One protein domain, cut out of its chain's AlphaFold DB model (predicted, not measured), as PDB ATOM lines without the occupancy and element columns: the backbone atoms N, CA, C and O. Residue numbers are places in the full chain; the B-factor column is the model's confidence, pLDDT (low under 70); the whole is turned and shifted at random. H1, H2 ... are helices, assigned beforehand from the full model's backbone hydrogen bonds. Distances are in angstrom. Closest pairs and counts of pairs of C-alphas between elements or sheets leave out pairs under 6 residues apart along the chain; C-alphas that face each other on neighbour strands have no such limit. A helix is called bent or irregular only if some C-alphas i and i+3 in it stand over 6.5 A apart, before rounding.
ATOM      1  N   VAL A  34     110.311 196.808 201.042       74.38
ATOM      2  CA  VAL A  34     111.084 196.359 202.212       74.38
ATOM      3  C   VAL A  34     111.469 197.558 203.091       74.38
ATOM      4  O   VAL A  34     111.506 197.451 204.315       74.38
ATOM      5  N   CYS A  35     111.651 198.733 202.484       79.81
ATOM      6  CA  CYS A  35     111.979 199.976 203.174       79.81
ATOM      7  C   CYS A  35     110.829 200.584 203.993       79.81
ATOM      8  O   CYS A  35     111.100 201.436 204.840       79.81
ATOM      9  N   ASP A  36     109.590 200.131 203.768       74.88
ATOM     10  CA  ASP A  36     108.397 200.510 204.537       74.88
ATOM     11  C   ASP A  36     108.212 199.625 205.787       74.88
ATOM     12  O   ASP A  36     107.337 199.875 206.614       74.88
ATOM     13  N   SER A  37     109.042 198.585 205.940       76.81
ATOM     14  CA  SER A  37     109.079 197.695 207.105       76.81
ATOM     15  C   SER A  37     110.223 198.047 208.066       76.81
ATOM     16  O   SER A  37     111.087 198.872 207.759       76.81
ATOM     17  N   ASP A  38     110.281 197.382 209.223       84.62
ATOM     18  CA  ASP A  38     111.477 197.389 210.075       84.62
ATOM     19  C   ASP A  38     112.566 196.475 209.475       84.62
ATOM     20  O   ASP A  38     112.868 195.385 209.973       84.62
ATOM     21  N   TYR A  39     113.134 196.908 208.344       82.88
ATOM     22  CA  TYR A  39     114.138 196.149 207.592       82.88
ATOM     23  C   TYR A  39     115.398 195.858 208.414       82.88
ATOM     24  O   TYR A  39     116.065 194.855 208.166       82.88
ATOM     25  N   VAL A  40     115.712 196.681 209.423       84.69
ATOM     26  CA  VAL A  40     116.844 196.446 210.331       84.69
ATOM     27  C   VAL A  40     116.549 195.260 211.249       84.69
ATOM     28  O   VAL A  40     117.366 194.340 211.334       84.69
ATOM     29  N   ALA A  41     115.376 195.221 211.890       86.94
ATOM     30  CA  ALA A  41     114.980 194.077 212.712       86.94
ATOM     31  C   ALA A  41     114.878 192.782 211.890       86.94
ATOM     32  O   ALA A  41     115.315 191.719 212.342       86.94
ATOM     33  N   ILE A  42     114.359 192.867 210.660       88.56
ATOM     34  CA  ILE A  42     114.292 191.727 209.736       88.56
ATOM     35  C   ILE A  42     115.700 191.232 209.386       88.56
ATOM     36  O   ILE A  42     115.957 190.031 209.486       88.56
ATOM     37  N   ALA A  43     116.622 192.126 209.023       89.44
ATOM     38  CA  ALA A  43     118.000 191.766 208.702       89.44
ATOM     39  C   ALA A  43     118.701 191.079 209.881       89.44
ATOM     40  O   ALA A  43     119.321 190.033 209.697       89.44
ATOM     41  N   LYS A  44     118.535 191.602 211.103       89.12
ATOM     42  CA  LYS A  44     119.074 190.983 212.325       89.12
ATOM     43  C   LYS A  44     118.515 189.582 212.542       89.12
ATOM     44  O   LYS A  44     119.281 188.662 212.801       89.12
ATOM     45  N   LYS A  45     117.202 189.396 212.372       91.38
ATOM     46  CA  LYS A  45     116.571 188.074 212.475       91.38
ATOM     47  C   LYS A  45     117.144 187.093 211.449       91.38
ATOM     48  O   LYS A  45     117.474 185.971 211.819       91.38
ATOM     49  N   LYS A  46     117.276 187.501 210.182       92.94
ATOM     50  CA  LYS A  46     117.865 186.656 209.128       92.94
ATOM     51  C   LYS A  46     119.319 186.296 209.452       92.94
ATOM     52  O   LYS A  46     119.706 185.144 209.310       92.94
ATOM     53  N   PHE A  47     120.092 187.252 209.958       92.12
ATOM     54  CA  PHE A  47     121.471 187.034 210.386       92.12
ATOM     55  C   PHE A  47     121.555 186.033 211.547       92.12
ATOM     56  O   PHE A  47     122.326 185.083 211.460       92.12
ATOM     57  N   THR A  48     120.731 186.172 212.592       93.25
ATOM     58  CA  THR A  48     120.648 185.181 213.681       93.25
ATOM     59  C   THR A  48     120.307 183.789 213.156       93.25
ATOM     60  O   THR A  48     120.994 182.834 213.501       93.25
ATOM     61  N   LEU A  49     119.306 183.674 212.275       94.50
ATOM     62  CA  LEU A  49     118.924 182.393 211.678       94.50
ATOM     63  C   LEU A  49     120.065 181.758 210.877       94.50
ATOM     64  O   LEU A  49     120.221 180.542 210.908       94.50
ATOM     65  N   ALA A  50     120.870 182.562 210.182       94.00
ATOM     66  CA  ALA A  50     122.035 182.067 209.462       94.00
ATOM     67  C   ALA A  50     123.118 181.534 210.406       94.00
ATOM     68  O   ALA A  50     123.644 180.450 210.166       94.00
ATOM     69  N   LEU A  51     123.417 182.263 211.488       94.38
ATOM     70  CA  LEU A  51     124.366 181.805 212.504       94.38
ATOM     71  C   LEU A  51     123.899 180.503 213.157       94.38
ATOM     72  O   LEU A  51     124.674 179.558 213.241       94.38
ATOM     73  N   ASP A  52     122.628 180.431 213.555       94.75
ATOM     74  CA  ASP A  52     122.057 179.234 214.173       94.75
ATOM     75  C   ASP A  52     122.045 178.043 213.205       94.75
ATOM     76  O   ASP A  52     122.295 176.916 213.621       94.75
ATOM     77  N   ALA A  53     121.801 178.276 211.911       93.56
ATOM     78  CA  ALA A  53     121.857 177.226 210.899       93.56
ATOM     79  C   ALA A  53     123.274 176.655 210.738       93.56
ATOM     80  O   ALA A  53     123.429 175.437 210.660       93.56
ATOM     81  N   VAL A  54     124.302 177.514 210.710       92.62
ATOM     82  CA  VAL A  54     125.706 177.074 210.659       92.62
ATOM     83  C   VAL A  54     126.069 176.301 211.925       92.62
ATOM     84  O   VAL A  54     126.593 175.196 211.829       92.62
ATOM     85  N   ASP A  55     125.746 176.846 213.097       93.12
ATOM     86  CA  ASP A  55     126.066 176.255 214.401       93.12
ATOM     87  C   ASP A  55     125.428 174.868 214.578       93.12
ATOM     88  O   ASP A  55     126.082 173.921 214.994       93.12
ATOM     89  N   GLN A  56     124.162 174.712 214.175       92.38
ATOM     90  CA  GLN A  56     123.441 173.435 214.255       92.38
ATOM     91  C   GLN A  56     123.920 172.393 213.241       92.38
ATOM     92  O   GLN A  56     123.788 171.193 213.484       92.38
ATOM     93  N   ALA A  57     124.404 172.829 212.077       90.50
ATOM     94  CA  ALA A  57     124.870 171.932 211.023       90.50
ATOM     95  C   ALA A  57     126.342 171.526 211.187       90.50
ATOM     96  O   ALA A  57     126.768 170.556 210.558       90.50
ATOM     97  N   THR A  58     127.104 172.260 211.997       90.75
ATOM     98  CA  THR A  58     128.524 172.002 212.247       90.75
ATOM     99  C   THR A  58     128.676 170.981 213.381       90.75
ATOM    100  O   THR A  58     128.111 171.179 214.458       90.75
ATOM    101  N   PRO A  59     129.396 169.864 213.165       91.69
ATOM    102  CA  PRO A  59     129.682 168.909 214.229       91.69
ATOM    103  C   PRO A  59     130.497 169.514 215.377       91.69
ATOM    104  O   PRO A  59     131.432 170.281 215.166       91.69
ATOM    105  N   VAL A  60     130.168 169.108 216.604       93.25
ATOM    106  CA  VAL A  60     130.893 169.540 217.803       93.25
ATOM    107  C   VAL A  60     132.203 168.770 217.930       93.25
ATOM    108  O   VAL A  60     132.219 167.538 217.958       93.25
ATOM    109  N   VAL A  61     133.292 169.512 218.102       94.44
ATOM    110  CA  VAL A  61     134.637 168.976 218.330       94.44
ATOM    111  C   VAL A  61     134.871 168.788 219.833       94.44
ATOM    112  O   VAL A  61     134.478 169.634 220.639       94.44
ATOM    113  N   SER A  62     135.508 167.684 220.238       96.25
ATOM    114  CA  SER A  62     135.793 167.442 221.660       96.25
ATOM    115  C   SER A  62     136.795 168.452 222.226       96.25
ATOM    116  O   SER A  62     137.637 168.988 221.504       96.25
ATOM    117  N   ALA A  63     136.749 168.688 223.538       96.38
ATOM    118  CA  ALA A  63     137.655 169.625 224.202       96.38
ATOM    119  C   ALA A  63     139.130 169.207 224.064       96.38
ATOM    120  O   ALA A  63     140.001 170.054 223.863       96.38
ATOM    121  N   GLU A  64     139.411 167.903 224.121       97.00
ATOM    122  CA  GLU A  64     140.751 167.354 223.904       97.00
ATOM    123  C   GLU A  64     141.234 167.661 222.489       97.00
ATOM    124  O   GLU A  64     142.360 168.125 222.308       97.00
ATOM    125  N   LYS A  65     140.364 167.475 221.489       96.56
ATOM    126  CA  LYS A  65     140.722 167.713 220.096       96.56
ATOM    127  C   LYS A  65     140.894 169.197 219.795       96.56
ATOM    128  O   LYS A  65     141.845 169.567 219.114       96.56
ATOM    129  N   ILE A  66     140.037 170.052 220.352       95.38
ATOM    130  CA  ILE A  66     140.191 171.511 220.290       95.38
ATOM    131  C   ILE A  66     141.556 171.927 220.838       95.38
ATOM    132  O   ILE A  66     142.229 172.750 220.224       95.38
ATOM    133  N   LYS A  67     141.986 171.346 221.963       96.56
ATOM    134  CA  LYS A  67     143.294 171.649 222.542       96.56
ATOM    135  C   LYS A  67     144.436 171.261 221.598       96.56
ATOM    136  O   LYS A  67     145.287 172.097 221.334       96.56
ATOM    137  N   GLU A  68     144.421 170.048 221.042       96.06
ATOM    138  CA  GLU A  68     145.431 169.610 220.061       96.06
ATOM    139  C   GLU A  68     145.515 170.549 218.848       96.06
ATOM    140  O   GLU A  68     146.600 170.913 218.400       96.06
ATOM    141  N   LEU A  69     144.357 170.940 218.314       94.38
ATOM    142  CA  LEU A  69     144.252 171.822 217.155       94.38
ATOM    143  C   LEU A  69     144.719 173.249 217.469       94.38
ATOM    144  O   LEU A  69     145.352 173.877 216.623       94.38
ATOM    145  N   SER A  70     144.423 173.746 218.672       92.38
ATOM    146  CA  SER A  70     144.882 175.052 219.149       92.38
ATOM    147  C   SER A  70     146.389 175.073 219.359       92.38
ATOM    148  O   SER A  70     147.039 175.998 218.887       92.38
ATOM    149  N   ASP A  71     146.952 174.042 219.995       93.88
ATOM    150  CA  ASP A  71     148.395 173.935 220.226       93.88
ATOM    151  C   ASP A  71     149.162 173.925 218.882       93.88
ATOM    152  O   ASP A  71     150.213 174.557 218.748       93.88
ATOM    153  N   GLU A  72     148.617 173.266 217.849       90.75
ATOM    154  CA  GLU A  72     149.189 173.281 216.496       90.75
ATOM    155  C   GLU A  72     148.987 174.628 215.768       90.75
ATOM    156  O   GLU A  72     149.918 175.105 215.111       90.75
ATOM    157  N   GLU A  73     147.816 175.275 215.895       89.00
ATOM    158  CA  GLU A  73     147.575 176.639 215.380       89.00
ATOM    159  C   GLU A  73     148.585 177.626 215.994       89.00
ATOM    160  O   GLU A  73     149.195 178.414 215.265       89.00
ATOM    161  N   ASP A  74     148.831 177.535 217.303       89.88
ATOM    162  CA  ASP A  74     149.759 178.389 218.045       89.88
ATOM    163  C   ASP A  74     151.220 178.142 217.643       89.88
ATOM    164  O   ASP A  74     151.952 179.099 217.371       89.88
ATOM    165  N   ARG A  75     151.638 176.876 217.499       89.38
ATOM    166  CA  ARG A  75     152.987 176.506 217.028       89.38
ATOM    167  C   ARG A  75     153.297 177.097 215.650       89.38
ATOM    168  O   ARG A  75     154.399 177.590 215.410       89.38
ATOM    169  N   ILE A  76     152.337 177.046 214.724       84.62
ATOM    170  CA  ILE A  76     152.484 177.643 213.386       84.62
ATOM    171  C   ILE A  76     152.502 179.177 213.490       84.62
ATOM    172  O   ILE A  76     153.312 179.845 212.832       84.62
ATOM    173  N   SER A  77     151.625 179.735 214.329       83.69
ATOM    174  CA  SER A  77     151.445 181.180 214.508       83.69
ATOM    175  C   SER A  77     152.628 181.870 215.188       83.69
ATOM    176  O   SER A  77     152.841 183.061 214.958       83.69
ATOM    177  N   GLU A  78     153.428 181.147 215.979       86.00
ATOM    178  CA  GLU A  78     154.613 181.685 216.658       86.00
ATOM    179  C   GLU A  78     155.584 182.352 215.670       86.00
ATOM    180  O   GLU A  78     156.076 183.464 215.905       86.00
ATOM    181  N   HIS A  79     155.814 181.696 214.532       81.88
ATOM    182  CA  HIS A  79     156.744 182.149 213.497       81.88
ATOM    183  C   HIS A  79     156.052 182.857 212.333       81.88
ATOM    184  O   HIS A  79     156.658 183.720 211.688       81.88
ATOM    185  N   CYS A  80     154.794 182.512 212.075       79.50
ATOM    186  CA  CYS A  80     153.978 183.088 211.021       79.50
ATOM    187  C   CYS A  80     152.632 183.550 211.576       79.50
ATOM    188  O   CYS A  80     151.664 182.811 211.426       79.50
ATOM    189  N   PRO A  81     152.553 184.761 212.170       76.38
ATOM    190  CA  PRO A  81     151.297 185.398 212.536       76.38
ATOM    191  C   PRO A  81     150.235 185.182 211.465       76.38
ATOM    192  O   PRO A  81     150.374 185.615 210.317       76.38
ATOM    193  N   ILE A  82     149.191 184.455 211.836       65.69
ATOM    194  CA  ILE A  82     148.162 184.046 210.897       65.69
ATOM    195  C   ILE A  82     147.117 185.156 210.880       65.69
ATOM    196  O   ILE A  82     146.439 185.374 211.887       65.69
ATOM    197  N   PRO A  83     146.973 185.904 209.773       60.62
ATOM    198  CA  PRO A  83     145.919 186.900 209.686       60.62
ATOM    199  C   PRO A  83     144.554 186.207 209.731       60.62
ATOM    200  O   PRO A  83     144.412 185.061 209.301       60.62
ATOM    201  N   GLN A  84     143.518 186.931 210.159       51.38
ATOM    202  CA  GLN A  84     142.135 186.432 210.156       51.38
ATOM    203  C   GLN A  84     141.659 185.941 208.771       51.38
ATOM    204  O   GLN A  84     140.759 185.119 208.694       51.38
ATOM    205  N   SER A  85     142.301 186.370 207.674       45.00
ATOM    206  CA  SER A  85     142.062 185.868 206.308       45.00
ATOM    207  C   SER A  85     142.606 184.451 206.042       45.00
ATOM    208  O   SER A  85     142.456 183.909 204.943       45.00
ATOM    209  N   GLY A  86     143.244 183.829 207.035       52.81
ATOM    210  CA  GLY A  86     143.515 182.397 207.085       52.81
ATOM    211  C   GLY A  86     144.660 181.902 206.203       52.81
ATOM    212  O   GLY A  86     144.826 180.697 206.065       52.81
ATOM    213  N   VAL A  87     145.475 182.754 205.584       54.31
ATOM    214  CA  VAL A  87     146.654 182.295 204.826       54.31
ATOM    215  C   VAL A  87     147.914 182.906 205.438       54.31
ATOM    216  O   VAL A  87     148.030 184.133 205.419       54.31
ATOM    217  N   PRO A  88     148.872 182.094 205.938       57.19
ATOM    218  CA  PRO A  88     150.217 182.534 206.245       57.19
ATOM    219  C   PRO A  88     150.755 183.198 204.992       57.19
ATOM    220  O   PRO A  88     150.908 182.566 203.948       57.19
ATOM    221  N   ASN A  89     150.959 184.499 205.065       63.53
ATOM    222  CA  ASN A  89     151.627 185.231 204.011       63.53
ATOM    223  C   ASN A  89     153.105 185.279 204.391       63.53
ATOM    224  O   ASN A  89     153.413 185.526 205.555       63.53
ATOM    225  N   VAL A  90     154.010 185.109 203.423       67.44
ATOM    226  CA  VAL A  90     155.452 185.345 203.631       67.44
ATOM    227  C   VAL A  90     155.685 186.685 204.335       67.44
ATOM    228  O   VAL A  90     156.541 186.772 205.204       67.44
ATOM    229  N   MET A  91     154.875 187.696 204.008       64.69
ATOM    230  CA  MET A  91     154.938 189.041 204.584       64.69
ATOM    231  C   MET A  91     154.580 189.115 206.075       64.69
ATOM    232  O   MET A  91     154.939 190.092 206.726       64.69
ATOM    233  N   PHE A  92     153.848 188.133 206.607       73.94
ATOM    234  CA  PHE A  92     153.478 188.075 208.023       73.94
ATOM    235  C   PHE A  92     154.384 187.148 208.828       73.94
ATOM    236  O   PHE A  92     154.366 187.218 210.050       73.94
ATOM    237  N   CYS A  93     155.189 186.312 208.170       79.56
ATOM    238  CA  CYS A  93     156.188 185.505 208.851       79.56
ATOM    239  C   CYS A  93     157.353 186.366 209.338       79.56
ATOM    240  O   CYS A  93     157.801 187.273 208.640       79.56
ATOM    241  N   ARG A  94     157.875 186.043 210.527       82.25
ATOM    242  CA  ARG A  94     159.051 186.718 211.102       82.25
ATOM    243  C   ARG A  94     160.258 186.654 210.164       82.25
ATOM    244  O   ARG A  94     161.005 187.618 210.064       82.25
ATOM    245  N   GLU A  95     160.403 185.533 209.454       85.12
ATOM    246  CA  GLU A  95     161.412 185.317 208.419       85.12
ATOM    247  C   GLU A  95     160.824 184.537 207.228       85.12
ATOM    248  O   GLU A  95     159.945 183.687 207.420       85.12
ATOM    249  N   PRO A  96     161.327 184.747 205.993       84.81
ATOM    250  CA  PRO A  96     160.824 184.053 204.805       84.81
ATOM    251  C   PRO A  96     160.950 182.524 204.858       84.81
ATOM    252  O   PRO A  96     160.147 181.821 204.242       84.81
ATOM    253  N   ILE A  97     161.948 181.999 205.577       87.12
ATOM    254  CA  ILE A  97     162.171 180.553 205.703       87.12
ATOM    255  C   ILE A  97     161.001 179.865 206.419       87.12
ATOM    256  O   ILE A  97     160.526 178.827 205.953       87.12
ATOM    257  N   TYR A  98     160.437 180.510 207.446       85.50
ATOM    258  CA  TYR A  98     159.336 179.962 208.235       85.50
ATOM    259  C   TYR A  98     158.063 179.759 207.422       85.50
ATOM    260  O   TYR A  98     157.315 178.821 207.695       85.50
ATOM    261  N   TYR A  99     157.830 180.573 206.389       83.75
ATOM    262  CA  TYR A  99     156.725 180.327 205.467       83.75
ATOM    263  C   TYR A  99     156.895 178.981 204.763       83.75
ATOM    264  O   TYR A  99     155.964 178.183 204.721       83.75
ATOM    265  N   LYS A 100     158.086 178.704 204.217       84.88
ATOM    266  CA  LYS A 100     158.343 177.449 203.502       84.88
ATOM    267  C   LYS A 100     158.232 176.243 204.436       84.88
ATOM    268  O   LYS A 100     157.672 175.230 204.030       84.88
ATOM    269  N   GLU A 101     158.733 176.372 205.660       86.38
ATOM    270  CA  GLU A 101     158.710 175.315 206.674       86.38
ATOM    271  C   GLU A 101     157.295 175.018 207.189       86.38
ATOM    272  O   GLU A 101     156.939 173.856 207.363       86.38
ATOM    273  N   ASN A 102     156.459 176.046 207.378       84.69
ATOM    274  CA  ASN A 102     155.142 175.888 208.005       84.69
ATOM    275  C   ASN A 102     153.964 175.867 207.019       84.69
ATOM    276  O   ASN A 102     152.845 175.548 207.418       84.69
ATOM    277  N   ARG A 103     154.171 176.163 205.727       83.12
ATOM    278  CA  ARG A 103     153.090 176.190 204.722       83.12
ATOM    279  C   ARG A 103     152.333 174.868 204.628       83.12
ATOM    280  O   ARG A 103     151.107 174.889 204.534       83.12
ATOM    281  N   GLU A 104     153.040 173.740 204.594       85.38
ATOM    282  CA  GLU A 104     152.392 172.427 204.465       85.38
ATOM    283  C   GLU A 104     151.682 172.025 205.760       85.38
ATOM    284  O   GLU A 104     150.550 171.554 205.690       85.38
ATOM    285  N   ALA A 105     152.269 172.310 206.930       87.44
ATOM    286  CA  ALA A 105     151.601 172.118 208.219       87.44
ATOM    287  C   ALA A 105     150.301 172.935 208.300       87.44
ATOM    288  O   ALA A 105     149.246 172.403 208.632       87.44
ATOM    289  N   TRP A 106     150.333 174.199 207.867       84.69
ATOM    290  CA  TRP A 106     149.136 175.033 207.802       84.69
ATOM    291  C   TRP A 106     148.082 174.507 206.827       84.69
ATOM    292  O   TRP A 106     146.885 174.511 207.121       84.69
ATOM    293  N   ARG A 107     148.506 174.059 205.640       84.44
ATOM    294  CA  ARG A 107     147.594 173.463 204.659       84.44
ATOM    295  C   ARG A 107     146.945 172.201 205.222       84.44
ATOM    296  O   ARG A 107     145.747 172.025 205.015       84.44
ATOM    297  N   ALA A 108     147.709 171.360 205.915       87.44
ATOM    298  CA  ALA A 108     147.205 170.148 206.545       87.44
ATOM    299  C   ALA A 108     146.191 170.492 207.646       87.44
ATOM    300  O   ALA A 108     145.063 170.002 207.600       87.44
ATOM    301  N   LEU A 109     146.533 171.422 208.545       87.88
ATOM    302  CA  LEU A 109     145.641 171.884 209.609       87.88
ATOM    303  C   LEU A 109     144.317 172.412 209.037       87.88
ATOM    304  O   LEU A 109     143.250 171.934 209.402       87.88
ATOM    305  N   ARG A 110     144.360 173.305 208.040       84.44
ATOM    306  CA  ARG A 110     143.149 173.874 207.417       84.44
ATOM    307  C   ARG A 110     142.346 172.924 206.534       84.44
ATOM    308  O   ARG A 110     141.245 173.283 206.126       84.44
ATOM    309  N   SER A 111     142.908 171.772 206.194       84.81
ATOM    310  CA  SER A 111     142.192 170.707 205.484       84.81
ATOM    311  C   SER A 111     141.636 169.652 206.444       84.81
ATOM    312  O   SER A 111     140.957 168.737 205.995       84.81
ATOM    313  N   THR A 112     141.937 169.758 207.743       89.50
ATOM    314  CA  THR A 112     141.434 168.837 208.767       89.50
ATOM    315  C   THR A 112     139.973 169.181 209.069       89.50
ATOM    316  O   THR A 112     139.716 170.322 209.462       89.50
ATOM    317  N   PRO A 113     139.015 168.250 208.899       90.94
ATOM    318  CA  PRO A 113     137.599 168.524 209.140       90.94
ATOM    319  C   PRO A 113     137.335 169.106 210.528       90.94
ATOM    320  O   PRO A 113     136.751 170.178 210.627       90.94
ATOM    321  N   GLU A 114     137.890 168.502 211.578       93.56
ATOM    322  CA  GLU A 114     137.702 168.944 212.964       93.56
ATOM    323  C   GLU A 114     138.263 170.352 213.209       93.56
ATOM    324  O   GLU A 114     137.758 171.106 214.037       93.56
ATOM    325  N   TYR A 115     139.297 170.753 212.465       91.75
ATOM    326  CA  TYR A 115     139.781 172.130 212.515       91.75
ATOM    327  C   TYR A 115     138.775 173.094 211.893       91.75
ATOM    328  O   TYR A 115     138.495 174.141 212.469       91.75
ATOM    329  N   ILE A 116     138.208 172.751 210.735       90.12
ATOM    330  CA  ILE A 116     137.198 173.578 210.066       90.12
ATOM    331  C   ILE A 116     135.947 173.697 210.949       90.12
ATOM    332  O   ILE A 116     135.455 174.805 211.146       90.12
ATOM    333  N   GLU A 117     135.485 172.592 211.536       92.94
ATOM    334  CA  GLU A 117     134.357 172.544 212.476       92.94
ATOM    335  C   GLU A 117     134.588 173.469 213.677       92.94
ATOM    336  O   GLU A 117     133.774 174.345 213.978       92.94
ATOM    337  N   TRP A 118     135.755 173.356 214.315       93.38
ATOM    338  CA  TRP A 118     136.132 174.227 215.423       93.38
ATOM    339  C   TRP A 118     136.191 175.709 215.023       93.38
ATOM    340  O   TRP A 118     135.705 176.574 215.760       93.38
ATOM    341  N   LYS A 119     136.762 176.031 213.853       89.56
ATOM    342  CA  LYS A 119     136.836 177.414 213.359       89.56
ATOM    343  C   LYS A 119     135.457 177.990 213.047       89.56
ATOM    344  O   LYS A 119     135.230 179.147 213.384       89.56
ATOM    345  N   LEU A 120     134.536 177.199 212.497       91.44
ATOM    346  CA  LEU A 120     133.159 177.628 212.237       91.44
ATOM    347  C   LEU A 120     132.427 178.020 213.522       91.44
ATOM    348  O   LEU A 120     131.832 179.095 213.563       91.44
ATOM    349  N   HIS A 121     132.533 177.223 214.589       92.75
ATOM    350  CA  HIS A 121     131.961 177.604 215.886       92.75
ATOM    351  C   HIS A 121     132.603 178.890 216.436       92.75
ATOM    352  O   HIS A 121     131.885 179.800 216.851       92.75
ATOM    353  N   LYS A 122     133.938 179.040 216.350       89.38
ATOM    354  CA  LYS A 122     134.628 180.290 216.744       89.38
ATOM    355  C   LYS A 122     134.133 181.504 215.953       89.38
ATOM    356  O   LYS A 122     133.996 182.586 216.520       89.38
ATOM    357  N   GLU A 123     133.902 181.353 214.653       88.12
ATOM    358  CA  GLU A 123     133.403 182.429 213.794       88.12
ATOM    359  C   GLU A 123     131.945 182.773 214.094       88.12
ATOM    360  O   GLU A 123     131.612 183.954 214.183       88.12
ATOM    361  N   VAL A 124     131.085 181.777 214.318       91.19
ATOM    362  CA  VAL A 124     129.707 182.009 214.763       91.19
ATOM    363  C   VAL A 124     129.695 182.778 216.085       91.19
ATOM    364  O   VAL A 124     129.027 183.810 216.176       91.19
ATOM    365  N   ASP A 125     130.472 182.343 217.076       89.56
ATOM    366  CA  ASP A 125     130.575 183.012 218.378       89.56
ATOM    367  C   ASP A 125     131.092 184.447 218.253       89.56
ATOM    368  O   ASP A 125     130.568 185.358 218.899       89.56
ATOM    369  N   PHE A 126     132.074 184.677 217.378       86.12
ATOM    370  CA  PHE A 126     132.570 186.016 217.062       86.12
ATOM    371  C   PHE A 126     131.496 186.903 216.411       86.12
ATOM    372  O   PHE A 126     131.437 188.101 216.686       86.12
ATOM    373  N   LEU A 127     130.633 186.335 215.566       86.00
ATOM    374  CA  LEU A 127     129.602 187.072 214.832       86.00
ATOM    375  C   LEU A 127     128.327 187.328 215.641       86.00
ATOM    376  O   LEU A 127     127.609 188.285 215.344       86.00
ATOM    377  N   ARG A 128     128.027 186.534 216.677       86.56
ATOM    378  CA  ARG A 128     126.827 186.737 217.511       86.56
ATOM    379  C   ARG A 128     126.761 188.156 218.120       86.56
ATOM    380  O   ARG A 128     125.706 188.785 218.008       86.56
ATOM    381  N   PRO A 129     127.844 188.727 218.687       81.56
ATOM    382  CA  PRO A 129     127.862 190.112 219.169       81.56
ATOM    383  C   PRO A 129     127.751 191.181 218.069       81.56
ATOM    384  O   PRO A 129     127.267 192.279 218.346       81.56
ATOM    385  N   VAL A 130     128.151 190.883 216.826       74.25
ATOM    386  CA  VAL A 130     128.140 191.840 215.698       74.25
ATOM    387  C   VAL A 130     126.719 192.310 215.357       74.25
ATOM    388  O   VAL A 130     126.518 193.428 214.883       74.25
ATOM    389  N   LEU A 131     125.700 191.513 215.691       71.00
ATOM    390  CA  LEU A 131     124.289 191.898 215.586       71.00
ATOM    391  C   LEU A 131     123.950 193.176 216.366       71.00
ATOM    392  O   LEU A 131     123.096 193.946 215.926       71.00
ATOM    393  N   ALA A 132     124.611 193.409 217.505       64.88
ATOM    394  CA  ALA A 132     124.435 194.624 218.297       64.88
ATOM    395  C   ALA A 132     125.116 195.840 217.648       64.88
ATOM    396  O   ALA A 132     124.719 196.981 217.880       64.88
ATOM    397  N   GLU A 133     126.128 195.623 216.805       66.62
ATOM    398  CA  GLU A 133     126.793 196.707 216.082       66.62
ATOM    399  C   GLU A 133     125.945 197.244 214.932       66.62
ATOM    400  O   GLU A 133     126.033 198.430 214.630       66.62
ATOM    401  N   ILE A 134     125.051 196.430 214.357       68.50
ATOM    402  CA  ILE A 134     124.062 196.898 213.370       68.50
ATOM    403  C   ILE A 134     123.210 198.042 213.955       68.50
ATOM    404  O   ILE A 134     122.881 198.983 213.232       68.50
ATOM    405  N   ASP A 135     122.922 198.008 215.263       65.06
ATOM    406  CA  ASP A 135     122.172 199.061 215.963       65.06
ATOM    407  C   ASP A 135     123.022 200.304 216.276       65.06
ATOM    408  O   ASP A 135     122.485 201.407 216.383       65.06
ATOM    409  N   ARG A 136     124.348 200.155 216.430       59.22
ATOM    410  CA  ARG A 136     125.260 201.275 216.743       59.22
ATOM    411  C   ARG A 136     125.353 202.279 215.604       59.22
ATOM    412  O   ARG A 136     125.597 203.464 215.837       59.22
ATOM    413  N   TYR A 137     125.145 201.818 214.378       57.38
ATOM    414  CA  TYR A 137     125.148 202.669 213.205       57.38
ATOM    415  C   TYR A 137     123.739 203.229 212.957       57.38
ATOM    416  O   TYR A 137     123.051 202.831 212.026       57.38
ATOM    417  N   THR A 138     123.278 204.147 213.811       51.12
ATOM    418  CA  THR A 138     122.008 204.867 213.611       51.12
ATOM    419  C   THR A 138     122.087 205.821 212.412       51.12
ATOM    420  O   THR A 138     123.175 206.181 211.964       51.12
ATOM    421  N   SER A 139     120.934 206.277 211.911       52.53
ATOM    422  CA  SER A 139     120.794 207.234 210.792       52.53
ATOM    423  C   SER A 139     121.519 208.580 210.976       52.53
ATOM    424  O   SER A 139     121.560 209.378 210.047       52.53
ATOM    425  N   SER A 140     122.069 208.841 212.163       48.53
ATOM    426  CA  SER A 140     122.863 210.022 212.511       48.53
ATOM    427  C   SER A 140     124.373 209.853 212.307       48.53
ATOM    428  O   SER A 140     125.103 210.838 212.405       48.53
ATOM    429  N   ASN A 141     124.866 208.637 212.051       51.31
ATOM    430  CA  ASN A 141     126.265 208.437 211.677       51.31
ATOM    431  C   ASN A 141     126.490 208.851 210.221       51.31
ATOM    432  O   ASN A 141     125.590 208.732 209.390       51.31
ATOM    433  N   ILE A 142     127.710 209.301 209.906       55.69
ATOM    434  CA  ILE A 142     128.153 209.526 208.524       55.69
ATOM    435  C   ILE A 142     127.804 208.257 207.739       55.69
ATOM    436  O   ILE A 142     128.212 207.166 208.145       55.69
ATOM    437  N   VAL A 143     127.020 208.395 206.665       55.97
ATOM    438  CA  VAL A 143     126.491 207.290 205.838       55.97
ATOM    439  C   VAL A 143     127.573 206.245 205.529       55.97
ATOM    440  O   VAL A 143     127.308 205.044 205.563       55.97
ATOM    441  N   ASP A 144     128.816 206.697 205.359       56.34
ATOM    442  CA  ASP A 144     130.003 205.875 205.143       56.34
ATOM    443  C   ASP A 144     130.272 204.860 206.266       56.34
ATOM    444  O   ASP A 144     130.509 203.690 205.981       56.34
ATOM    445  N   ALA A 145     130.198 205.241 207.546       61.06
ATOM    446  CA  ALA A 145     130.501 204.334 208.660       61.06
ATOM    447  C   ALA A 145     129.487 203.180 208.754       61.06
ATOM    448  O   ALA A 145     129.870 202.023 208.937       61.06
ATOM    449  N   ARG A 146     128.197 203.483 208.547       64.56
ATOM    450  CA  ARG A 146     127.131 202.471 208.483       64.56
ATOM    451  C   ARG A 146     127.293 201.574 207.260       64.56
ATOM    452  O   ARG A 146     127.177 200.355 207.373       64.56
ATOM    453  N   PHE A 147     127.616 202.164 206.110       62.19
ATOM    454  CA  PHE A 147     127.879 201.435 204.874       62.19
ATOM    455  C   PHE A 147     129.064 200.468 205.022       62.19
ATOM    456  O   PHE A 147     128.945 199.297 204.659       62.19
ATOM    457  N   TYR A 148     130.185 200.915 205.598       65.38
ATOM    458  CA  TYR A 148     131.363 200.074 205.829       65.38
ATOM    459  C   TYR A 148     131.102 198.967 206.854       65.38
ATOM    460  O   TYR A 148     131.517 197.835 206.613       65.38
ATOM    461  N   GLY A 149     130.375 199.254 207.939       71.06
ATOM    462  CA  GLY A 149     129.991 198.246 208.932       71.06
ATOM    463  C   GLY A 149     129.123 197.139 208.327       71.06
ATOM    464  O   GLY A 149     129.454 195.958 208.411       71.06
ATOM    465  N   VAL A 150     128.053 197.510 207.617       77.62
ATOM    466  CA  VAL A 150     127.152 196.540 206.969       77.62
ATOM    467  C   VAL A 150     127.867 195.767 205.853       77.62
ATOM    468  O   VAL A 150     127.715 194.551 205.746       77.62
ATOM    469  N   LYS A 151     128.709 196.433 205.052       75.88
ATOM    470  CA  LYS A 151     129.527 195.774 204.022       75.88
ATOM    471  C   LYS A 151     130.534 194.789 204.625       75.88
ATOM    472  O   LYS A 151     130.719 193.707 204.066       75.88
ATOM    473  N   GLY A 152     131.160 195.135 205.750       76.25
ATOM    474  CA  GLY A 152     132.030 194.234 206.506       76.25
ATOM    475  C   GLY A 152     131.286 192.975 206.947       76.25
ATOM    476  O   GLY A 152     131.756 191.866 206.710       76.25
ATOM    477  N   ASN A 153     130.067 193.134 207.458       81.38
ATOM    478  CA  ASN A 153     129.226 192.015 207.886       81.38
ATOM    479  C   ASN A 153     128.812 191.100 206.721       81.38
ATOM    480  O   ASN A 153     128.827 189.879 206.864       81.38
ATOM    481  N   ILE A 154     128.512 191.662 205.543       83.38
ATOM    482  CA  ILE A 154     128.256 190.877 204.319       83.38
ATOM    483  C   ILE A 154     129.486 190.043 203.937       83.38
ATOM    484  O   ILE A 154     129.358 188.878 203.545       83.38
ATOM    485  N   TRP A 155     130.681 190.631 204.039       81.19
ATOM    486  CA  TRP A 155     131.929 189.932 203.744       81.19
ATOM    487  C   TRP A 155     132.187 188.794 204.737       81.19
ATOM    488  O   TRP A 155     132.471 187.679 204.304       81.19
ATOM    489  N   LEU A 156     131.985 189.033 206.036       83.56
ATOM    490  CA  LEU A 156     132.135 188.010 207.075       83.56
ATOM    491  C   LEU A 156     131.174 186.827 206.874       83.56
ATOM    492  O   LEU A 156     131.614 185.682 206.903       83.56
ATOM    493  N   LEU A 157     129.895 187.077 206.558       85.94
ATOM    494  CA  LEU A 157     128.939 186.009 206.218       85.94
ATOM    495  C   LEU A 157     129.355 185.219 204.967       85.94
ATOM    496  O   LEU A 157     129.106 184.018 204.864       85.94
ATOM    497  N   THR A 158     129.988 185.885 203.999       84.44
ATOM    498  CA  THR A 158     130.492 185.228 202.785       84.44
ATOM    499  C   THR A 158     131.672 184.307 203.095       84.44
ATOM    500  O   THR A 158     131.755 183.217 202.523       84.44
ATOM    501  N   MET A 159     132.566 184.716 204.003       82.94
ATOM    502  CA  MET A 159     133.644 183.846 204.478       82.94
ATOM    503  C   MET A 159     133.084 182.641 205.225       82.94
ATOM    504  O   MET A 159     133.391 181.523 204.829       82.94
ATOM    505  N   LEU A 160     132.165 182.861 206.172       86.88
ATOM    506  CA  LEU A 160     131.533 181.793 206.949       86.88
ATOM    507  C   LEU A 160     130.903 180.722 206.043       86.88
ATOM    508  O   LEU A 160     131.108 179.526 206.233       86.88
ATOM    509  N   GLY A 161     130.188 181.141 204.991       85.44
ATOM    510  CA  GLY A 161     129.637 180.212 204.001       85.44
ATOM    511  C   GLY A 161     130.701 179.474 203.183       85.44
ATOM    512  O   GLY A 161     130.514 178.308 202.835       85.44
ATOM    513  N   SER A 162     131.824 180.131 202.891       82.94
ATOM    514  CA  SER A 162     132.956 179.519 202.187       82.94
ATOM    515  C   SER A 162     133.683 178.497 203.062       82.94
ATOM    516  O   SER A 162     134.090 177.457 202.553       82.94
ATOM    517  N   ASP A 163     133.836 178.769 204.357       84.50
ATOM    518  CA  ASP A 163     134.430 177.843 205.321       84.50
ATOM    519  C   ASP A 163     133.509 176.651 205.587       84.50
ATOM    520  O   ASP A 163     133.967 175.511 205.530       84.50
ATOM    521  N   PHE A 164     132.198 176.877 205.703       86.56
ATOM    522  CA  PHE A 164     131.218 175.796 205.810       86.56
ATOM    523  C   PHE A 164     131.243 174.884 204.579       86.56
ATOM    524  O   PHE A 164     131.203 173.660 204.690       86.56
ATOM    525  N   ALA A 165     131.382 175.462 203.381       81.88
ATOM    526  CA  ALA A 165     131.475 174.685 202.153       81.88
ATOM    527  C   ALA A 165     132.690 173.740 202.123       81.88
ATOM    528  O   ALA A 165     132.607 172.724 201.437       81.88
ATOM    529  N   LYS A 166     133.774 174.029 202.865       81.81
ATOM    530  CA  LYS A 166     134.979 173.180 202.932       81.81
ATOM    531  C   LYS A 166     134.776 171.886 203.714       81.81
ATOM    532  O   LYS A 166     135.514 170.941 203.458       81.81
ATOM    533  N   LEU A 167     133.785 171.814 204.609       80.25
ATOM    534  CA  LEU A 167     133.424 170.560 205.290       80.25
ATOM    535  C   LEU A 167     132.948 169.483 204.315       80.25
ATOM    536  O   LEU A 167     132.994 168.292 204.612       80.25
ATOM    537  N   TYR A 168     132.489 169.900 203.139       76.19
ATOM    538  CA  TYR A 168     131.898 169.013 202.160       76.19
ATOM    539  C   TYR A 168     132.727 169.077 200.880       76.19
ATOM    540  O   TYR A 168     132.801 170.140 200.255       76.19
ATOM    541  N   PRO A 169     133.346 167.973 200.442       66.38
ATOM    542  CA  PRO A 169     134.071 167.971 199.182       66.38
ATOM    543  C   PRO A 169     133.146 168.388 198.021       66.38
ATOM    544  O   PRO A 169     131.919 168.229 198.096       66.38
ATOM    545  N   PRO A 170     133.696 168.986 196.952       63.22
ATOM    546  CA  PRO A 170     132.939 169.184 195.727       63.22
ATOM    547  C   PRO A 170     132.436 167.825 195.238       63.22
ATOM    548  O   PRO A 170     133.175 166.843 195.236       63.22
ATOM    549  N   VAL A 171     131.163 167.777 194.867       64.25
ATOM    550  CA  VAL A 171     130.554 166.580 194.292       64.25
ATOM    551  C   VAL A 171     130.835 166.602 192.801       64.25
ATOM    552  O   VAL A 171     130.709 167.657 192.170       64.25
ATOM    553  N   ASP A 172     131.249 165.462 192.251       73.12
ATOM    554  CA  ASP A 172     131.516 165.349 190.823       73.12
ATOM    555  C   ASP A 172     130.259 165.737 190.022       73.12
ATOM    556  O   ASP A 172     129.151 165.303 190.361       73.12
ATOM    557  N   PRO A 173     130.382 166.571 188.970       63.19
ATOM    558  CA  PRO A 173     129.233 166.980 188.172       63.19
ATOM    559  C   PRO A 173     128.486 165.761 187.608       63.19
ATOM    560  O   PRO A 173     128.995 165.067 186.733       63.19
ATOM    561  N   GLY A 174     127.265 165.520 188.095       64.19
ATOM    562  CA  GLY A 174     126.421 164.388 187.691       64.19
ATOM    563  C   GLY A 174     126.135 163.376 188.803       64.19
ATOM    564  O   GLY A 174     125.183 162.610 188.673       64.19
ATOM    565  N   GLU A 175     126.884 163.412 189.906       71.38
ATOM    566  CA  GLU A 175     126.602 162.604 191.092       71.38
ATOM    567  C   GLU A 175     125.606 163.327 192.020       71.38
ATOM    568  O   GLU A 175     125.657 164.556 192.161       71.38
ATOM    569  N   PRO A 176     124.666 162.602 192.655       65.19
ATOM    570  CA  PRO A 176     123.780 163.198 193.643       65.19
ATOM    571  C   PRO A 176     124.610 163.664 194.840       65.19
ATOM    572  O   PRO A 176     125.273 162.854 195.480       65.19
ATOM    573  N   ASP A 177     124.554 164.960 195.165       70.44
ATOM    574  CA  ASP A 177     125.236 165.494 196.346       70.44
ATOM    575  C   ASP A 177     124.563 164.929 197.610       70.44
ATOM    576  O   ASP A 177     123.441 165.338 197.940       70.44
ATOM    577  N   PRO A 178     125.213 163.995 198.339       64.62
ATOM    578  CA  PRO A 178     124.607 163.354 199.503       64.62
ATOM    579  C   PRO A 178     124.340 164.363 200.627       64.62
ATOM    580  O   PRO A 178     123.531 164.106 201.517       64.62
ATOM    581  N   MET A 179     124.992 165.525 200.573       69.31
ATOM    582  CA  MET A 179     124.895 166.612 201.534       69.31
ATOM    583  C   MET A 179     124.112 167.807 200.995       69.31
ATOM    584  O   MET A 179     124.021 168.819 201.686       69.31
ATOM    585  N   PHE A 180     123.463 167.686 199.829       71.69
ATOM    586  CA  PHE A 180     122.668 168.755 199.218       71.69
ATOM    587  C   PHE A 180     121.651 169.365 200.188       71.69
ATOM    588  O   PHE A 180     121.523 170.583 200.283       71.69
ATOM    589  N   LEU A 181     120.935 168.520 200.939       67.88
ATOM    590  CA  LEU A 181     119.930 168.968 201.906       67.88
ATOM    591  C   LEU A 181     120.551 169.666 203.120       67.88
ATOM    592  O   LEU A 181     119.980 170.626 203.625       67.88
ATOM    593  N   SER A 182     121.707 169.206 203.598       70.56
ATOM    594  CA  SER A 182     122.419 169.854 204.707       70.56
ATOM    595  C   SER A 182     123.014 171.189 204.259       70.56
ATOM    596  O   SER A 182     122.865 172.196 204.944       70.56
ATOM    597  N   ARG A 183     123.589 171.234 203.052       74.56
ATOM    598  CA  ARG A 183     124.090 172.459 202.425       74.56
ATOM    599  C   ARG A 183     122.978 173.471 202.185       74.56
ATOM    600  O   ARG A 183     123.145 174.629 202.546       74.56
ATOM    601  N   SER A 184     121.833 173.075 201.632       73.81
ATOM    602  CA  SER A 184     120.732 174.012 201.362       73.81
ATOM    603  C   SER A 184     120.136 174.607 202.640       73.81
ATOM    604  O   SER A 184     119.790 175.788 202.651       73.81
ATOM    605  N   LYS A 185     120.112 173.837 203.737       83.38
ATOM    606  CA  LYS A 185     119.702 174.308 205.071       83.38
ATOM    607  C   LYS A 185     120.621 175.371 205.674       83.38
ATOM    608  O   LYS A 185     120.187 176.044 206.598       83.38
ATOM    609  N   VAL A 186     121.841 175.539 205.165       86.12
ATOM    610  CA  VAL A 186     122.811 176.527 205.669       86.12
ATOM    611  C   VAL A 186     123.051 177.647 204.661       86.12
ATOM    612  O   VAL A 186     122.979 178.825 205.006       86.12
ATOM    613  N   ILE A 187     123.262 177.303 203.389       83.88
ATOM    614  CA  ILE A 187     123.517 178.271 202.319       83.88
ATOM    615  C   ILE A 187     122.307 179.182 202.085       83.88
ATOM    616  O   ILE A 187     122.506 180.377 201.880       83.88
ATOM    617  N   GLY A 188     121.077 178.658 202.165       86.81
ATOM    618  CA  GLY A 188     119.858 179.467 202.045       86.81
ATOM    619  C   GLY A 188     119.785 180.564 203.116       86.81
ATOM    620  O   GLY A 188     119.798 181.741 202.765       86.81
ATOM    621  N   PRO A 189     119.816 180.218 204.416       92.25
ATOM    622  CA  PRO A 189     119.859 181.213 205.489       92.25
ATOM    623  C   PRO A 189     121.019 182.214 205.383       92.25
ATOM    624  O   PRO A 189     120.821 183.402 205.632       92.25
ATOM    625  N   LEU A 190     122.217 181.777 204.974       89.69
ATOM    626  CA  LEU A 190     123.353 182.681 204.747       89.69
ATOM    627  C   LEU A 190     123.096 183.683 203.609       89.69
ATOM    628  O   LEU A 190     123.491 184.846 203.717       89.69
ATOM    629  N   GLN A 191     122.440 183.255 202.526       89.81
ATOM    630  CA  GLN A 191     122.011 184.146 201.443       89.81
ATOM    631  C   GLN A 191     120.945 185.128 201.933       89.81
ATOM    632  O   GLN A 191     121.125 186.333 201.775       89.81
ATOM    633  N   ASP A 192     119.919 184.643 202.634       91.38
ATOM    634  CA  ASP A 192     118.865 185.483 203.206       91.38
ATOM    635  C   ASP A 192     119.437 186.558 204.143       91.38
ATOM    636  O   ASP A 192     119.042 187.726 204.082       91.38
ATOM    637  N   ALA A 193     120.393 186.192 205.002       92.44
ATOM    638  CA  ALA A 193     121.076 187.129 205.890       92.44
ATOM    639  C   ALA A 193     121.822 188.220 205.116       92.44
ATOM    640  O   ALA A 193     121.706 189.400 205.456       92.44
ATOM    641  N   ARG A 194     122.545 187.852 204.052       90.12
ATOM    642  CA  ARG A 194     123.226 188.818 203.180       90.12
ATOM    643  C   ARG A 194     122.234 189.748 202.489       90.12
ATOM    644  O   ARG A 194     122.468 190.953 202.476       90.12
ATOM    645  N   ASP A 195     121.131 189.215 201.979       89.44
ATOM    646  CA  ASP A 195     120.088 190.010 201.331       89.44
ATOM    647  C   ASP A 195     119.440 190.987 202.318       89.44
ATOM    648  O   ASP A 195     119.269 192.159 201.995       89.44
ATOM    649  N   GLY A 196     119.201 190.565 203.564       88.12
ATOM    650  CA  GLY A 196     118.740 191.462 204.629       88.12
ATOM    651  C   GLY A 196     119.719 192.606 204.926       88.12
ATOM    652  O   GLY A 196     119.304 193.742 205.148       88.12
ATOM    653  N   LEU A 197     121.029 192.349 204.888       88.12
ATOM    654  CA  LEU A 197     122.037 193.405 205.025       88.12
ATOM    655  C   LEU A 197     122.068 194.339 203.802       88.12
ATOM    656  O   LEU A 197     122.219 195.551 203.963       88.12
ATOM    657  N   PHE A 198     121.881 193.819 202.586       86.75
ATOM    658  CA  PHE A 198     121.724 194.654 201.391       86.75
ATOM    659  C   PHE A 198     120.452 195.505 201.435       86.75
ATOM    660  O   PHE A 198     120.482 196.652 200.985       86.75
ATOM    661  N   ASP A 199     119.366 194.995 202.018       87.00
ATOM    662  CA  ASP A 199     118.142 195.763 202.242       87.00
ATOM    663  C   ASP A 199     118.400 196.980 203.135       87.00
ATOM    664  O   ASP A 199     117.922 198.067 202.813       87.00
ATOM    665  N   ILE A 200     119.232 196.850 204.181       84.00
ATOM    666  CA  ILE A 200     119.670 198.001 204.989       84.00
ATOM    667  C   ILE A 200     120.338 199.060 204.107       84.00
ATOM    668  O   ILE A 200     119.912 200.215 204.112       84.00
ATOM    669  N   LEU A 201     121.337 198.665 203.311       81.94
ATOM    670  CA  LEU A 201     122.073 199.589 202.440       81.94
ATOM    671  C   LEU A 201     121.150 200.289 201.433       81.94
ATOM    672  O   LEU A 201     121.226 201.505 201.254       81.94
ATOM    673  N   ARG A 202     120.261 199.525 200.789       82.31
ATOM    674  CA  ARG A 202     119.312 200.031 199.790       82.31
ATOM    675  C   ARG A 202     118.319 201.013 200.408       82.31
ATOM    676  O   ARG A 202     118.076 202.081 199.848       82.31
ATOM    677  N   CYS A 203     117.750 200.667 201.558       82.12
ATOM    678  CA  CYS A 203     116.725 201.478 202.199       82.12
ATOM    679  C   CYS A 203     117.287 202.748 202.840       82.12
ATOM    680  O   CYS A 203     116.652 203.801 202.757       82.12
ATOM    681  N   ASP A 204     118.494 202.694 203.402       77.81
ATOM    682  CA  ASP A 204     119.177 203.884 203.912       77.81
ATOM    683  C   ASP A 204     119.566 204.858 202.785       77.81
ATOM    684  O   ASP A 204     119.375 206.073 202.914       77.81
ATOM    685  N   ALA A 205     120.051 204.341 201.649       75.62
ATOM    686  CA  ALA A 205     120.371 205.159 200.478       75.62
ATOM    687  C   ALA A 205     119.128 205.878 199.925       75.62
ATOM    688  O   ALA A 205     119.170 207.085 199.673       75.62
ATOM    689  N   ASN A 206     117.999 205.169 199.812       74.12
ATOM    690  CA  ASN A 206     116.737 205.752 199.350       74.12
ATOM    691  C   ASN A 206     116.228 206.860 200.285       74.12
ATOM    692  O   ASN A 206     115.827 207.922 199.814       74.12
ATOM    693  N   LYS A 207     116.296 206.658 201.609       69.50
ATOM    694  CA  LYS A 207     115.914 207.690 202.592       69.50
ATOM    695  C   LYS A 207     116.778 208.946 202.472       69.50
ATOM    696  O   LYS A 207     116.260 210.059 202.532       69.50
TER     697      LYS A 207
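Overview. This is residues 34 to 207 of the 216 residues of an uncharacterized protein of Burkholderia ubonensis (UniProt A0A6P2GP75). H7, the longest helix, lies side by side with H1 and H6 in an up-and-down bundle completed by H4, each helix running against the one before it, with H5 extending the row of H4. At one end of this bundle the helical hairpin of H2 and H3 turns away as an arm, crosswise to H4, in an L. The printed part has 174 residues with seven named helices, H1 to H7 along the chain, and no named strand; its class is all helix. It is only just compact, close to loose, with a radius of gyration of the C-alphas of 18.7 A and spans of 55 by 43 by 33 A.

Along the chain. H7, residues 180 to 207, is 39.7 A long and ends at C-alpha 207 (115.914, 207.690, 202.592). H6, residues 143 to 166, measures 35.3 A. H1, residues 39 to 57, begins at C-alpha 39 (114.138, 196.149, 207.592) and measures 26.7 A. H4 is residues 113 to 127, H5 130 to 136, H2 63 to 79 and H3 96 to 111. H3 is irregular, with C-alphas 101 and 104 7.3 A apart and a kink of 42 degrees near residue 103.

Arrangement. H7 touches H1, closest at the C-alphas of Ala 43 and Gly 196, 4.2 A, and H6, at Ile 154 and Arg 194, 5.6 A. H4 touches H2 with residues 114 to 118 alone, about perpendicular at 84 degrees, the closest C-alphas being Leu 69 and Tyr 115, 6.5 A. Every O i to N i+4 pair is within hydrogen-bond range in H1, H4 and H6; H2 has 12 of 13, H3 9 of 12, H7 22 of 24, and H5 1 of 3, beside 3 of 4 O i to N i+3 pairs.

Size, cuts and confidence. The C-alphas of Asp 36 and Ile 97, the two farthest apart, are 57.4 A apart. The printed part has no cut. The links H2 to H3 and H6 to H7 are long. Low confidence includes residues 82 to 91 and 132 to 148.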